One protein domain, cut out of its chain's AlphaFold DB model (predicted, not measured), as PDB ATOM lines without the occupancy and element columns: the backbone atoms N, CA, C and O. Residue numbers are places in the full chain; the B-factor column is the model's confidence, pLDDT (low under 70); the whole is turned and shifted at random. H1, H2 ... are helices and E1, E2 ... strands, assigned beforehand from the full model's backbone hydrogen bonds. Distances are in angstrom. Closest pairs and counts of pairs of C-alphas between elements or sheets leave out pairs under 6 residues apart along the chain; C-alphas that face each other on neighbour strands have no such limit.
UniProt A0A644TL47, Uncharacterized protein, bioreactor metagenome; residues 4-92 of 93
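AT A GLANCE: This is residues 4 to 92 of the 93 residues of an uncharacterized protein of bioreactor metagenome (UniProt A0A644TL47). A strongly twisted sheet of four strands forms a wall, with helices H1 and H3 over one of its faces: H1 over the side of E1, H3 over E4 and E3. The long hairpin of E1 and E2 reaches beyond the shorter hairpin of E3 and E4, and helix H2 sits at the end of the sheet away from the turn at Lys 33. The printed part has 89 residues, with three named helices and four named strands in the order H1 E1 E2 H2 E3 E4 H3. The sheet runs E1 - E2 - E4 - E3, all antiparallel, and the class is mixed, helices and strands. The whole is compact, with a radius of gyration of the C-alphas of 12.9 A, and rounded, spanning 39 by 31 by 22 A.

IN THESE COORDINATES: Begin with the sheet: find C-alpha 21 at (100.116, 164.251, 166.210), where E1, residues 21 to 31, begins its 28.7 A. E2, residues 36 to 44, comes back over 26.2 A. E3 is residues 66 to 71, 16.3 A, and E4 is residues 74 to 79, 16.6 A. For the helices, look first at C-alpha 4, at (112.963, 151.775, 169.143); from there H1 runs 21.5 A to residue 18. H2 holds residues 47 to 56, 14.1 A. H3, residues 83 to 90, runs 10.9 A and ends at C-alpha 90, (95.486, 164.517, 180.851).

HOW THE PARTS SIT: In the hairpin of E1 and E2, look for N 28 and O 38, 2.8 A apart, within hydrogen-bond range. Between E2 and E4 you will find N 41 and O 77 at 3.0 A, and in the hairpin of E3 and E4, N 69 and O 76 at 2.9 A. H1 is on the sheet at a height of 10.0 A, over E1 and only just over E2, where 3 of its C-alphas fall; the closest C-alphas of H1 and E1 are those of Glu 15 and Lys 21, 5.4 A. H3 is on the same face at a height of 9.6 A, over E4 and E3, slantwise at 45 degrees to E3 on the local plane; its closest C-alpha pair with E3 is Ile 85 and Val 66, 6.3 A. H1 and H3 are close but not clearly touching, Tyr 18 and Leu 89 having the closest C-alphas at 7.5 A. H2 only grazes the sheet, with residues 50 to 53. E2, H2 and E3 form a split strand-helix-strand unit, two strands running the same way with E4 between them, and its crossover is right-handed. In H1, H2 and H3 every O i to N i+4 pair is within hydrogen-bond range.

THE WHOLE: The two C-alphas farthest apart are those of Lys 33 and Ser 48, 40.5 A. The printed part has no cut, and no link is long; H2 to E3 is short and the others are tight. Mean pLDDT of the printed part is 88.6, with residues 4 to 5 under 70.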
ATOM      1  N   GLN A   4     113.678 151.254 170.310       62.34
ATOM      2  CA  GLN A   4     112.963 151.775 169.143       62.34
ATOM      3  C   GLN A   4     111.502 151.300 169.091       62.34
ATOM      4  O   GLN A   4     110.609 152.082 168.766       62.34
ATOM      5  N   ASN A   5     111.234 150.049 169.480       66.19
ATOM      6  CA  ASN A   5     109.875 149.503 169.518       66.19
ATOM      7  C   ASN A   5     109.058 150.083 170.683       66.19
ATOM      8  O   ASN A   5     107.853 150.288 170.548       66.19
ATOM      9  N   ALA A   6     109.704 150.380 171.815       71.31
ATOM     10  CA  ALA A   6     109.044 151.000 172.962       71.31
ATOM     11  C   ALA A   6     108.635 152.456 172.674       71.31
ATOM     12  O   ALA A   6     107.519 152.857 173.009       71.31
ATOM     13  N   LEU A   7     109.497 153.229 172.000       76.00
ATOM     14  CA  LEU A   7     109.198 154.609 171.608       76.00
ATOM     15  C   LEU A   7     108.072 154.676 170.567       76.00
ATOM     16  O   LEU A   7     107.159 155.486 170.706       76.00
ATOM     17  N   ALA A   8     108.091 153.792 169.564       81.75
ATOM     18  CA  ALA A   8     107.032 153.722 168.559       81.75
ATOM     19  C   ALA A   8     105.660 153.419 169.187       81.75
ATOM     20  O   ALA A   8     104.682 154.111 168.899       81.75
ATOM     21  N   GLY A   9     105.594 152.448 170.106       84.44
ATOM     22  CA  GLY A   9     104.356 152.132 170.824       84.44
ATOM     23  C   GLY A   9     103.880 153.275 171.727       84.44
ATOM     24  O   GLY A   9     102.684 153.545 171.815       84.44
ATOM     25  N   PHE A  10     104.807 153.996 172.362       82.81
ATOM     26  CA  PHE A  10     104.479 155.169 173.171       82.81
ATOM     27  C   PHE A  10     103.860 156.302 172.337       82.81
ATOM     28  O   PHE A  10     102.843 156.875 172.737       82.81
ATOM     29  N   ILE A  11     104.426 156.582 171.159       88.62
ATOM     30  CA  ILE A  11     103.893 157.572 170.213       88.62
ATOM     31  C   ILE A  11     102.486 157.180 169.751       88.62
ATOM     32  O   ILE A  11     101.577 158.002 169.820       88.62
ATOM     33  N   GLU A  12     102.271 155.922 169.359       89.44
ATOM     34  CA  GLU A  12     100.954 155.446 168.917       89.44
ATOM     35  C   GLU A  12      99.880 155.630 170.006       89.44
ATOM     36  O   GLU A  12      98.750 156.043 169.722       89.44
ATOM     37  N   ILE A  13     100.228 155.360 171.268       89.44
ATOM     38  CA  ILE A  13      99.327 155.559 172.411       89.44
ATOM     39  C   ILE A  13      99.014 157.045 172.610       89.44
ATOM     40  O   ILE A  13      97.853 157.388 172.847       89.44
ATOM     41  N   LEU A  14     100.017 157.922 172.518       91.06
ATOM     42  CA  LEU A  14      99.844 159.371 172.634       91.06
ATOM     43  C   LEU A  14      98.880 159.908 171.577       91.06
ATOM     44  O   LEU A  14      97.893 160.565 171.917       91.06
ATOM     45  N   GLU A  15      99.147 159.598 170.310       94.12
ATOM     46  CA  GLU A  15      98.344 160.086 169.191       94.12
ATOM     47  C   GLU A  15      96.888 159.633 169.320       94.12
ATOM     48  O   GLU A  15      95.972 160.450 169.232       94.12
ATOM     49  N   ARG A  16      96.652 158.355 169.655       93.50
ATOM     50  CA  ARG A  16      95.292 157.826 169.836       93.50
ATOM     51  C   ARG A  16      94.571 158.378 171.061       93.50
ATOM     52  O   ARG A  16      93.376 158.651 170.996       93.50
ATOM     53  N   ARG A  17      95.247 158.488 172.210       93.88
ATOM     54  CA  ARG A  17      94.594 158.845 173.483       93.88
ATOM     55  C   ARG A  17      94.162 160.309 173.531       93.88
ATOM     56  O   ARG A  17      93.146 160.615 174.175       93.88
ATOM     57  N   TYR A  18      94.942 161.184 172.902       93.81
ATOM     58  CA  TYR A  18      94.774 162.636 172.961       93.81
ATOM     59  C   TYR A  18      94.362 163.262 171.624       93.81
ATOM     60  O   TYR A  18      94.224 164.479 171.569       93.81
ATOM     61  N   ASP A  19      94.152 162.453 170.578       94.69
ATOM     62  CA  ASP A  19      93.812 162.926 169.227       94.69
ATOM     63  C   ASP A  19      94.818 163.969 168.705       94.69
ATOM     64  O   ASP A  19      94.474 164.983 168.108       94.69
ATOM     65  N   LEU A  20      96.101 163.749 169.002       94.56
ATOM     66  CA  LEU A  20      97.196 164.646 168.639       94.56
ATOM     67  C   LEU A  20      98.121 163.988 167.621       94.56
ATOM     68  O   LEU A  20      98.037 162.789 167.373       94.56
ATOM     69  N   LYS A  21      99.045 164.771 167.063       95.38
ATOM     70  CA  LYS A  21     100.116 164.251 166.210       95.38
ATOM     71  C   LYS A  21     101.480 164.519 166.829       95.38
ATOM     72  O   LYS A  21     101.792 165.676 167.127       95.38
ATOM     73  N   VAL A  22     102.296 163.478 166.972       93.81
ATOM     74  CA  VAL A  22     103.709 163.617 167.337       93.81
ATOM     75  C   VAL A  22     104.476 163.922 166.057       93.81
ATOM     76  O   VAL A  22     104.481 163.143 165.109       93.81
ATOM     77  N   VAL A  23     105.074 165.107 165.987       93.75
ATOM     78  CA  VAL A  23     105.869 165.519 164.828       93.75
ATOM     79  C   VAL A  23     107.309 165.057 164.964       93.75
ATOM     80  O   VAL A  23     107.913 164.670 163.967       93.75
ATOM     81  N   ASP A  24     107.837 165.111 166.182       90.50
ATOM     82  CA  ASP A  24     109.209 164.732 166.474       90.50
ATOM     83  C   ASP A  24     109.362 164.298 167.936       90.50
ATOM     84  O   ASP A  24     108.623 164.771 168.810       90.50
ATOM     85  N   SER A  25     110.311 163.406 168.210       89.38
ATOM     86  CA  SER A  25     110.620 162.946 169.565       89.38
ATOM     87  C   SER A  25     112.107 162.640 169.729       89.38
ATOM     88  O   SER A  25     112.703 161.887 168.963       89.38
ATOM     89  N   HIS A  26     112.726 163.225 170.756       86.12
ATOM     90  CA  HIS A  26     114.153 163.047 171.029       86.12
ATOM     91  C   HIS A  26     114.445 163.029 172.527       86.12
ATOM     92  O   HIS A  26     113.778 163.703 173.309       86.12
ATOM     93  N   TYR A  27     115.508 162.326 172.916       83.38
ATOM     94  CA  TYR A  27     116.158 162.538 174.205       83.38
ATOM     95  C   TYR A  27     117.250 163.593 174.042       83.38
ATOM     96  O   TYR A  27     118.137 163.458 173.200       83.38
ATOM     97  N   ILE A  28     117.172 164.655 174.835       81.00
ATOM     98  CA  ILE A  28     118.119 165.765 174.821       81.00
ATOM     99  C   ILE A  28     118.989 165.652 176.062       81.00
ATOM    100  O   ILE A  28     118.476 165.740 177.177       81.00
ATOM    101  N   LYS A  29     120.298 165.489 175.869       83.31
ATOM    102  CA  LYS A  29     121.262 165.540 176.968       83.31
ATOM    103  C   LYS A  29     121.332 166.967 177.511       83.31
ATOM    104  O   LYS A  29     121.581 167.898 176.749       83.31
ATOM    105  N   ILE A  30     121.080 167.125 178.804       83.19
ATOM    106  CA  ILE A  30     121.041 168.427 179.487       83.19
ATOM    107  C   ILE A  30     122.206 168.629 180.458       83.19
ATOM    108  O   ILE A  30     122.555 169.773 180.736       83.19
ATOM    109  N   ASP A  31     122.831 167.550 180.933       80.62
ATOM    110  CA  ASP A  31     124.008 167.615 181.799       80.62
ATOM    111  C   ASP A  31     125.034 166.549 181.385       80.62
ATOM    112  O   ASP A  31     124.738 165.352 181.375       80.62
ATOM    113  N   ASP A  32     126.246 166.990 181.032       79.38
ATOM    114  CA  ASP A  32     127.348 166.114 180.623       79.38
ATOM    115  C   ASP A  32     128.030 165.380 181.777       79.38
ATOM    116  O   ASP A  32     128.646 164.339 181.564       79.38
ATOM    117  N   LYS A  33     127.934 165.918 182.991       82.56
ATOM    118  CA  LYS A  33     128.574 165.388 184.194       82.56
ATOM    119  C   LYS A  33     127.735 164.296 184.850       82.56
ATOM    120  O   LYS A  33     128.304 163.378 185.436       82.56
ATOM    121  N   TYR A  34     126.410 164.413 184.776       76.19
ATOM    122  CA  TYR A  34     125.470 163.467 185.386       76.19
ATOM    123  C   TYR A  34     124.673 162.645 184.364       76.19
ATOM    124  O   TYR A  34     123.763 161.923 184.762       76.19
ATOM    125  N   ASP A  35     124.996 162.762 183.068       76.62
ATOM    126  CA  ASP A  35     124.307 162.088 181.958       76.62
ATOM    127  C   ASP A  35     122.777 162.181 182.077       76.62
ATOM    128  O   ASP A  35     122.045 161.201 181.955       76.62
ATOM    129  N   THR A  36     122.283 163.385 182.363       76.50
ATOM    130  CA  THR A  36     120.846 163.630 182.511       76.50
ATOM    131  C   THR A  36     120.241 163.971 181.155       76.50
ATOM    132  O   THR A  36     120.818 164.743 180.382       76.50
ATOM    133  N   TYR A  37     119.068 163.403 180.866       82.12
ATOM    134  CA  TYR A  37     118.362 163.585 179.602       82.12
ATOM    135  C   TYR A  37     116.929 164.041 179.846       82.12
ATOM    136  O   TYR A  37     116.228 163.476 180.680       82.12
ATOM    137  N   ASN A  38     116.469 165.000 179.049       86.88
ATOM    138  CA  ASN A  38     115.055 165.333 178.946       86.88
ATOM    139  C   ASN A  38     114.454 164.659 177.718       86.88
ATOM    140  O   ASN A  38     115.018 164.725 176.625       86.88
ATOM    141  N   MET A  39     113.269 164.076 177.866       89.56
ATOM    142  CA  MET A  39     112.422 163.755 176.729       89.56
ATOM    143  C   MET A  39     111.861 165.053 176.150       89.56
ATOM    144  O   MET A  39     111.266 165.859 176.866       89.56
ATOM    145  N   MET A  40     112.035 165.225 174.845       92.19
ATOM    146  CA  MET A  40     111.439 166.284 174.051       92.19
ATOM    147  C   MET A  40     110.402 165.688 173.109       92.19
ATOM    148  O   MET A  40     110.709 164.745 172.379       92.19
ATOM    149  N   LEU A  41     109.195 166.253 173.115       93.12
ATOM    150  CA  LEU A  41     108.124 165.910 172.179       93.12
ATOM    151  C   LEU A  41     107.644 167.175 171.461       93.12
ATOM    152  O   LEU A  41     107.136 168.088 172.111       93.12
ATOM    153  N   ASP A  42     107.780 167.226 170.134       94.00
ATOM    154  CA  ASP A  42     107.162 168.255 169.288       94.00
ATOM    155  C   ASP A  42     105.782 167.767 168.850       94.00
ATOM    156  O   ASP A  42     105.664 166.795 168.103       94.00
ATOM    157  N   LEU A  43     104.726 168.416 169.340       95.19
ATOM    158  CA  LEU A  43     103.350 167.965 169.183       95.19
ATOM    159  C   LEU A  43     102.507 168.997 168.442       95.19
ATOM    160  O   LEU A  43     102.537 170.196 168.730       95.19
ATOM    161  N   LYS A  44     101.643 168.504 167.559       96.50
ATOM    162  CA  LYS A  44     100.488 169.253 167.074       96.50
ATOM    163  C   LYS A  44      99.261 168.826 167.874       96.50
ATOM    164  O   LYS A  44      98.719 167.745 167.651       96.50
ATOM    165  N   LEU A  45      98.862 169.668 168.825       95.25
ATOM    166  CA  LEU A  45      97.661 169.454 169.634       95.25
ATOM    167  C   LEU A  45      96.392 169.840 168.858       95.25
ATOM    168  O   LEU A  45      96.441 170.760 168.036       95.25
ATOM    169  N   PRO A  46      95.238 169.230 169.185       94.94
ATOM    170  CA  PRO A  46      93.936 169.783 168.843       94.94
ATOM    171  C   PRO A  46      93.801 171.235 169.301       94.94
ATOM    172  O   PRO A  46      94.284 171.609 170.374       94.94
ATOM    173  N   GLU A  47      93.079 172.047 168.530       93.12
ATOM    174  CA  GLU A  47      92.849 173.459 168.855       93.12
ATOM    175  C   GLU A  47      92.206 173.635 170.243       93.12
ATOM    176  O   GLU A  47      92.591 174.521 171.006       93.12
ATOM    177  N   SER A  48      91.295 172.733 170.621       93.94
ATOM    178  CA  SER A  48      90.655 172.720 171.941       93.94
ATOM    179  C   SER A  48      91.663 172.556 173.086       93.94
ATOM    180  O   SER A  48      91.613 173.308 174.060       93.94
ATOM    181  N   MET A  49      92.610 171.621 172.963       94.88
ATOM    182  CA  MET A  49      93.660 171.389 173.960       94.88
ATOM    183  C   MET A  49      94.690 172.520 173.972       94.88
ATOM    184  O   MET A  49      95.112 172.953 175.043       94.88
ATOM    185  N   MET A  50      95.059 173.040 172.797       93.12
ATOM    186  CA  MET A  50      95.957 174.190 172.665       93.12
ATOM    187  C   MET A  50      95.388 175.425 173.378       93.12
ATOM    188  O   MET A  50      96.098 176.111 174.113       93.12
ATOM    189  N   ASN A  51      94.091 175.686 173.209       93.44
ATOM    190  CA  ASN A  51      93.407 176.784 173.885       93.44
ATOM    191  C   ASN A  51      93.326 176.552 175.398       93.44
ATOM    192  O   ASN A  51      93.629 177.463 176.167       93.44
ATOM    193  N   LYS A  52      93.002 175.329 175.845       94.44
ATOM    194  CA  LYS A  52      93.017 174.973 177.273       94.44
ATOM    195  C   LYS A  52      94.392 175.174 177.908       94.44
ATOM    196  O   LYS A  52      94.454 175.699 179.015       94.44
ATOM    197  N   LEU A  53      95.478 174.815 177.220       92.94
ATOM    198  CA  LEU A  53      96.844 175.012 177.716       92.94
ATOM    199  C   LEU A  53      97.124 176.498 177.969       92.94
ATOM    200  O   LEU A  53      97.545 176.859 179.064       92.94
ATOM    201  N   LYS A  54      96.803 177.359 176.997       91.12
ATOM    202  CA  LYS A  54      96.989 178.817 177.099       91.12
ATOM    203  C   LYS A  54      96.114 179.464 178.175       91.12
ATOM    204  O   LYS A  54      96.554 180.403 178.826       91.12
ATOM    205  N   ILE A  55      94.883 178.979 178.354       93.25
ATOM    206  CA  ILE A  55      93.946 179.500 179.364       93.25
ATOM    207  C   ILE A  55      94.354 179.070 180.773       93.25
ATOM    208  O   ILE A  55      94.251 179.855 181.710       93.25
ATOM    209  N   LYS A  56      94.775 177.813 180.937       91.31
ATOM    210  CA  LYS A  56      95.079 177.230 182.246       91.31
ATOM    211  C   LYS A  56      96.432 177.677 182.789       91.31
ATOM    212  O   LYS A  56      96.581 177.810 184.000       91.31
ATOM    213  N   TYR A  57      97.383 177.910 181.894       89.06
ATOM    214  CA  TYR A  57      98.744 178.320 182.215       89.06
ATOM    215  C   TYR A  57      99.080 179.633 181.489       89.06
ATOM    216  O   TYR A  57      99.939 179.647 180.603       89.06
ATOM    217  N   PRO A  58      98.374 180.736 181.805       83.38
ATOM    218  CA  PRO A  58      98.656 182.024 181.191       83.38
ATOM    219  C   PRO A  58     100.043 182.490 181.639       83.38
ATOM    220  O   PRO A  58     100.358 182.447 182.825       83.38
ATOM    221  N   GLU A  59     100.876 182.902 180.683       82.19
ATOM    222  CA  GLU A  59     102.238 183.418 180.922       82.19
ATOM    223  C   GLU A  59     103.220 182.421 181.570       82.19
ATOM    224  O   GLU A  59     104.341 182.790 181.906       82.19
ATOM    225  N   MET A  60     102.831 181.150 181.699       85.25
ATOM    226  CA  MET A  60     103.698 180.074 182.170       85.25
ATOM    227  C   MET A  60     104.214 179.250 180.991       85.25
ATOM    228  O   MET A  60     103.472 178.884 180.074       85.25
ATOM    229  N   ASP A  61     105.493 178.910 181.058       88.56
ATOM    230  CA  ASP A  61     106.190 178.014 180.138       88.56
ATOM    231  C   ASP A  61     106.585 176.688 180.807       88.56
ATOM    232  O   ASP A  61     107.221 175.849 180.176       88.56
ATOM    233  N   ALA A  62     106.192 176.466 182.068       90.00
ATOM    234  CA  ALA A  62     106.397 175.203 182.764       90.00
ATOM    235  C   ALA A  62     105.370 174.946 183.879       90.00
ATOM    236  O   ALA A  62     104.953 175.854 184.597       90.00
ATOM    237  N   ALA A  63     105.003 173.677 184.063       90.12
ATOM    238  CA  ALA A  63     104.215 173.171 185.186       90.12
ATOM    239  C   ALA A  63     104.413 171.655 185.338       90.12
ATOM    240  O   ALA A  63     104.717 170.966 184.369       90.12
ATOM    241  N   ASN A  64     104.195 171.106 186.538       86.38
ATOM    242  CA  ASN A  64     104.234 169.655 186.795       86.38
ATOM    243  C   ASN A  64     105.524 168.958 186.302       86.38
ATOM    244  O   ASN A  64     105.461 167.853 185.771       86.38
ATOM    245  N   HIS A  65     106.687 169.605 186.457       89.56
ATOM    246  CA  HIS A  65     107.982 169.120 185.944       89.56
ATOM    247  C   HIS A  65     108.038 168.939 184.414       89.56
ATOM    248  O   HIS A  65     108.830 168.147 183.903       89.56
ATOM    249  N   VAL A  66     107.202 169.678 183.686       92.44
ATOM    250  CA  VAL A  66     107.203 169.763 182.227       92.44
ATOM    251  C   VAL A  66     107.347 171.225 181.836       92.44
ATOM    252  O   VAL A  66     106.552 172.056 182.269       92.44
ATOM    253  N   ALA A  67     108.333 171.536 181.002       93.94
ATOM    254  CA  ALA A  67     108.447 172.826 180.333       93.94
ATOM    255  C   ALA A  67     107.902 172.727 178.906       93.94
ATOM    256  O   ALA A  67     107.906 171.647 178.309       93.94
ATOM    257  N   TRP A  68     107.454 173.835 178.328       95.06
ATOM    258  CA  TRP A  68     107.026 173.882 176.940       95.06
ATOM    259  C   TRP A  68     107.316 175.203 176.249       95.06
ATOM    260  O   TRP A  68     107.465 176.256 176.855       95.06
ATOM    261  N   SER A  69     107.353 175.140 174.921       93.12
ATOM    262  CA  SER A  69     107.491 176.311 174.058       93.12
ATOM    263  C   SER A  69     106.551 176.197 172.864       93.12
ATOM    264  O   SER A  69     106.374 175.114 172.303       93.12
ATOM    265  N   PHE A  70     105.932 177.310 172.478       92.25
ATOM    266  CA  PHE A  70     105.066 177.359 171.302       92.25
ATOM    267  C   PHE A  70     105.893 177.624 170.046       92.25
ATOM    268  O   PHE A  70     106.694 178.557 170.001       92.25
ATOM    269  N   PHE A  71     105.658 176.834 169.001       87.25
ATOM    270  CA  PHE A  71     106.287 177.015 167.701       87.25
ATOM    271  C   PHE A  71     105.233 176.923 166.598       87.25
ATOM    272  O   PHE A  71     104.842 175.836 166.178       87.25
ATOM    273  N   LYS A  72     104.776 178.082 166.109       86.88
ATOM    274  CA  LYS A  72     103.695 178.188 165.112       86.88
ATOM    275  C   LYS A  72     102.421 177.464 165.581       86.88
ATOM    276  O   LYS A  72     101.797 177.908 166.538       86.88
ATOM    277  N   ASP A  73     102.038 176.379 164.910       89.00
ATOM    278  CA  ASP A  73     100.874 175.539 165.205       89.00
ATOM    279  C   ASP A  73     101.205 174.340 166.112       89.00
ATOM    280  O   ASP A  73     100.389 173.432 166.266       89.00
ATOM    281  N   ARG A  74     102.404 174.328 166.704       93.81
ATOM    282  CA  ARG A  74     102.921 173.238 167.531       93.81
ATOM    283  C   ARG A  74     103.304 173.711 168.919       93.81
ATOM    284  O   ARG A  74     103.534 174.898 169.165       93.81
ATOM    285  N   VAL A  75     103.414 172.748 169.815       94.75
ATOM    286  CA  VAL A  75     103.989 172.924 171.140       94.75
ATOM    287  C   VAL A  75     105.044 171.858 171.353       94.75
ATOM    288  O   VAL A  75     104.824 170.676 171.089       94.75
ATOM    289  N   ARG A  76     106.200 172.290 171.837       94.88
ATOM    290  CA  ARG A  76     107.291 171.401 172.188       94.88
ATOM    291  C   ARG A  76     107.353 171.264 173.692       94.88
ATOM    292  O   ARG A  76     107.578 172.270 174.359       94.88
ATOM    293  N   PHE A  77     107.168 170.050 174.193       94.06
ATOM    294  CA  PHE A  77     107.284 169.713 175.607       94.06
ATOM    295  C   PHE A  77     108.667 169.163 175.922       94.06
ATOM    296  O   PHE A  77     109.249 168.449 175.108       94.06
ATOM    297  N   TYR A  78     109.154 169.463 177.119       92.50
ATOM    298  CA  TYR A  78     110.401 168.965 177.673       92.50
ATOM    299  C   TYR A  78     110.146 168.466 179.089       92.50
ATOM    300  O   TYR A  78     109.594 169.199 179.911       92.50
ATOM    301  N   ALA A  79     110.557 167.242 179.386       92.19
ATOM    302  CA  ALA A  79     110.460 166.690 180.730       92.19
ATOM    303  C   ALA A  79     111.621 165.740 181.003       92.19
ATOM    304  O   ALA A  79     111.945 164.906 180.162       92.19
ATOM    305  N   GLU A  80     112.199 165.823 182.199       86.44
ATOM    306  CA  GLU A  80     113.202 164.861 182.676       86.44
ATOM    307  C   GLU A  80     112.613 163.443 182.727       86.44
ATOM    308  O   GLU A  80     113.209 162.477 182.262       86.44
ATOM    309  N   VAL A  81     111.361 163.331 183.187       85.88
ATOM    310  CA  VAL A  81     110.584 162.089 183.154       85.88
ATOM    311  C   VAL A  81     109.466 162.225 182.123       85.88
ATOM    312  O   VAL A  81     108.484 162.929 182.353       85.88
ATOM    313  N   GLY A  82     109.581 161.514 180.996       80.06
ATOM    314  CA  GLY A  82     108.642 161.613 179.864       80.06
ATOM    315  C   GLY A  82     107.167 161.393 180.230       80.06
ATOM    316  O   GLY A  82     106.285 162.057 179.685       80.06
ATOM    317  N   ASN A  83     106.884 160.546 181.225       86.12
ATOM    318  CA  ASN A  83     105.520 160.308 181.713       86.12
ATOM    319  C   ASN A  83     104.849 161.566 182.289       86.12
ATOM    320  O   ASN A  83     103.623 161.651 182.280       86.12
ATOM    321  N   ASN A  84     105.612 162.568 182.735       90.88
ATOM    322  CA  ASN A  84     105.042 163.828 183.213       90.88
ATOM    323  C   ASN A  84     104.322 164.587 182.091       90.88
ATOM    324  O   ASN A  84     103.339 165.281 182.355       90.88
ATOM    325  N   ILE A  85     104.739 164.403 180.831       90.81
ATOM    326  CA  ILE A  85     104.047 164.984 179.674       90.81
ATOM    327  C   ILE A  85     102.634 164.392 179.553       90.81
ATOM    328  O   ILE A  85     101.686 165.136 179.318       90.81
ATOM    329  N   LEU A  86     102.455 163.088 179.804       90.56
ATOM    330  CA  LEU A  86     101.126 162.452 179.816       90.56
ATOM    331  C   LEU A  86     100.224 163.060 180.888       90.56
ATOM    332  O   LEU A  86      99.067 163.371 180.617       90.56
ATOM    333  N   LEU A  87     100.768 163.252 182.092       90.62
ATOM    334  CA  LEU A  87     100.028 163.841 183.204       90.62
ATOM    335  C   LEU A  87      99.580 165.262 182.862       90.62
ATOM    336  O   LEU A  87      98.434 165.612 183.125       90.62
ATOM    337  N   LEU A  88     100.445 166.062 182.228       92.25
ATOM    338  CA  LEU A  88     100.083 167.395 181.755       92.25
ATOM    339  C   LEU A  88      98.961 167.334 180.706       92.25
ATOM    340  O   LEU A  88      97.970 168.053 180.855       92.25
ATOM    341  N   LEU A  89      99.091 166.465 179.695       92.81
ATOM    342  CA  LEU A  89      98.104 166.274 178.624       92.81
ATOM    343  C   LEU A  89      96.742 165.806 179.156       92.81
ATOM    344  O   LEU A  89      95.711 166.292 178.692       92.81
ATOM    345  N   ASP A  90      96.718 164.930 180.163       92.19
ATOM    346  CA  ASP A  90      95.486 164.517 180.851       92.19
ATOM    347  C   ASP A  90      94.749 165.713 181.461       92.19
ATOM    348  O   ASP A  90      93.520 165.731 181.505       92.19
ATOM    349  N   THR A  91      95.477 166.753 181.870       90.00
ATOM    350  CA  THR A  91      94.863 167.961 182.424       90.00
ATOM    351  C   THR A  91      94.295 168.926 181.374       90.00
ATOM    352  O   THR A  91      93.648 169.912 181.749       90.00
ATOM    353  N   LEU A  92      94.572 168.669 180.092       90.69
ATOM    354  CA  LEU A  92      94.122 169.447 178.935       90.69
ATOM    355  C   LEU A  92      93.001 168.749 178.155       90.69
ATOM    356  O   LEU A  92      92.382 169.388 177.303       90.69
TER     357      LEU A  92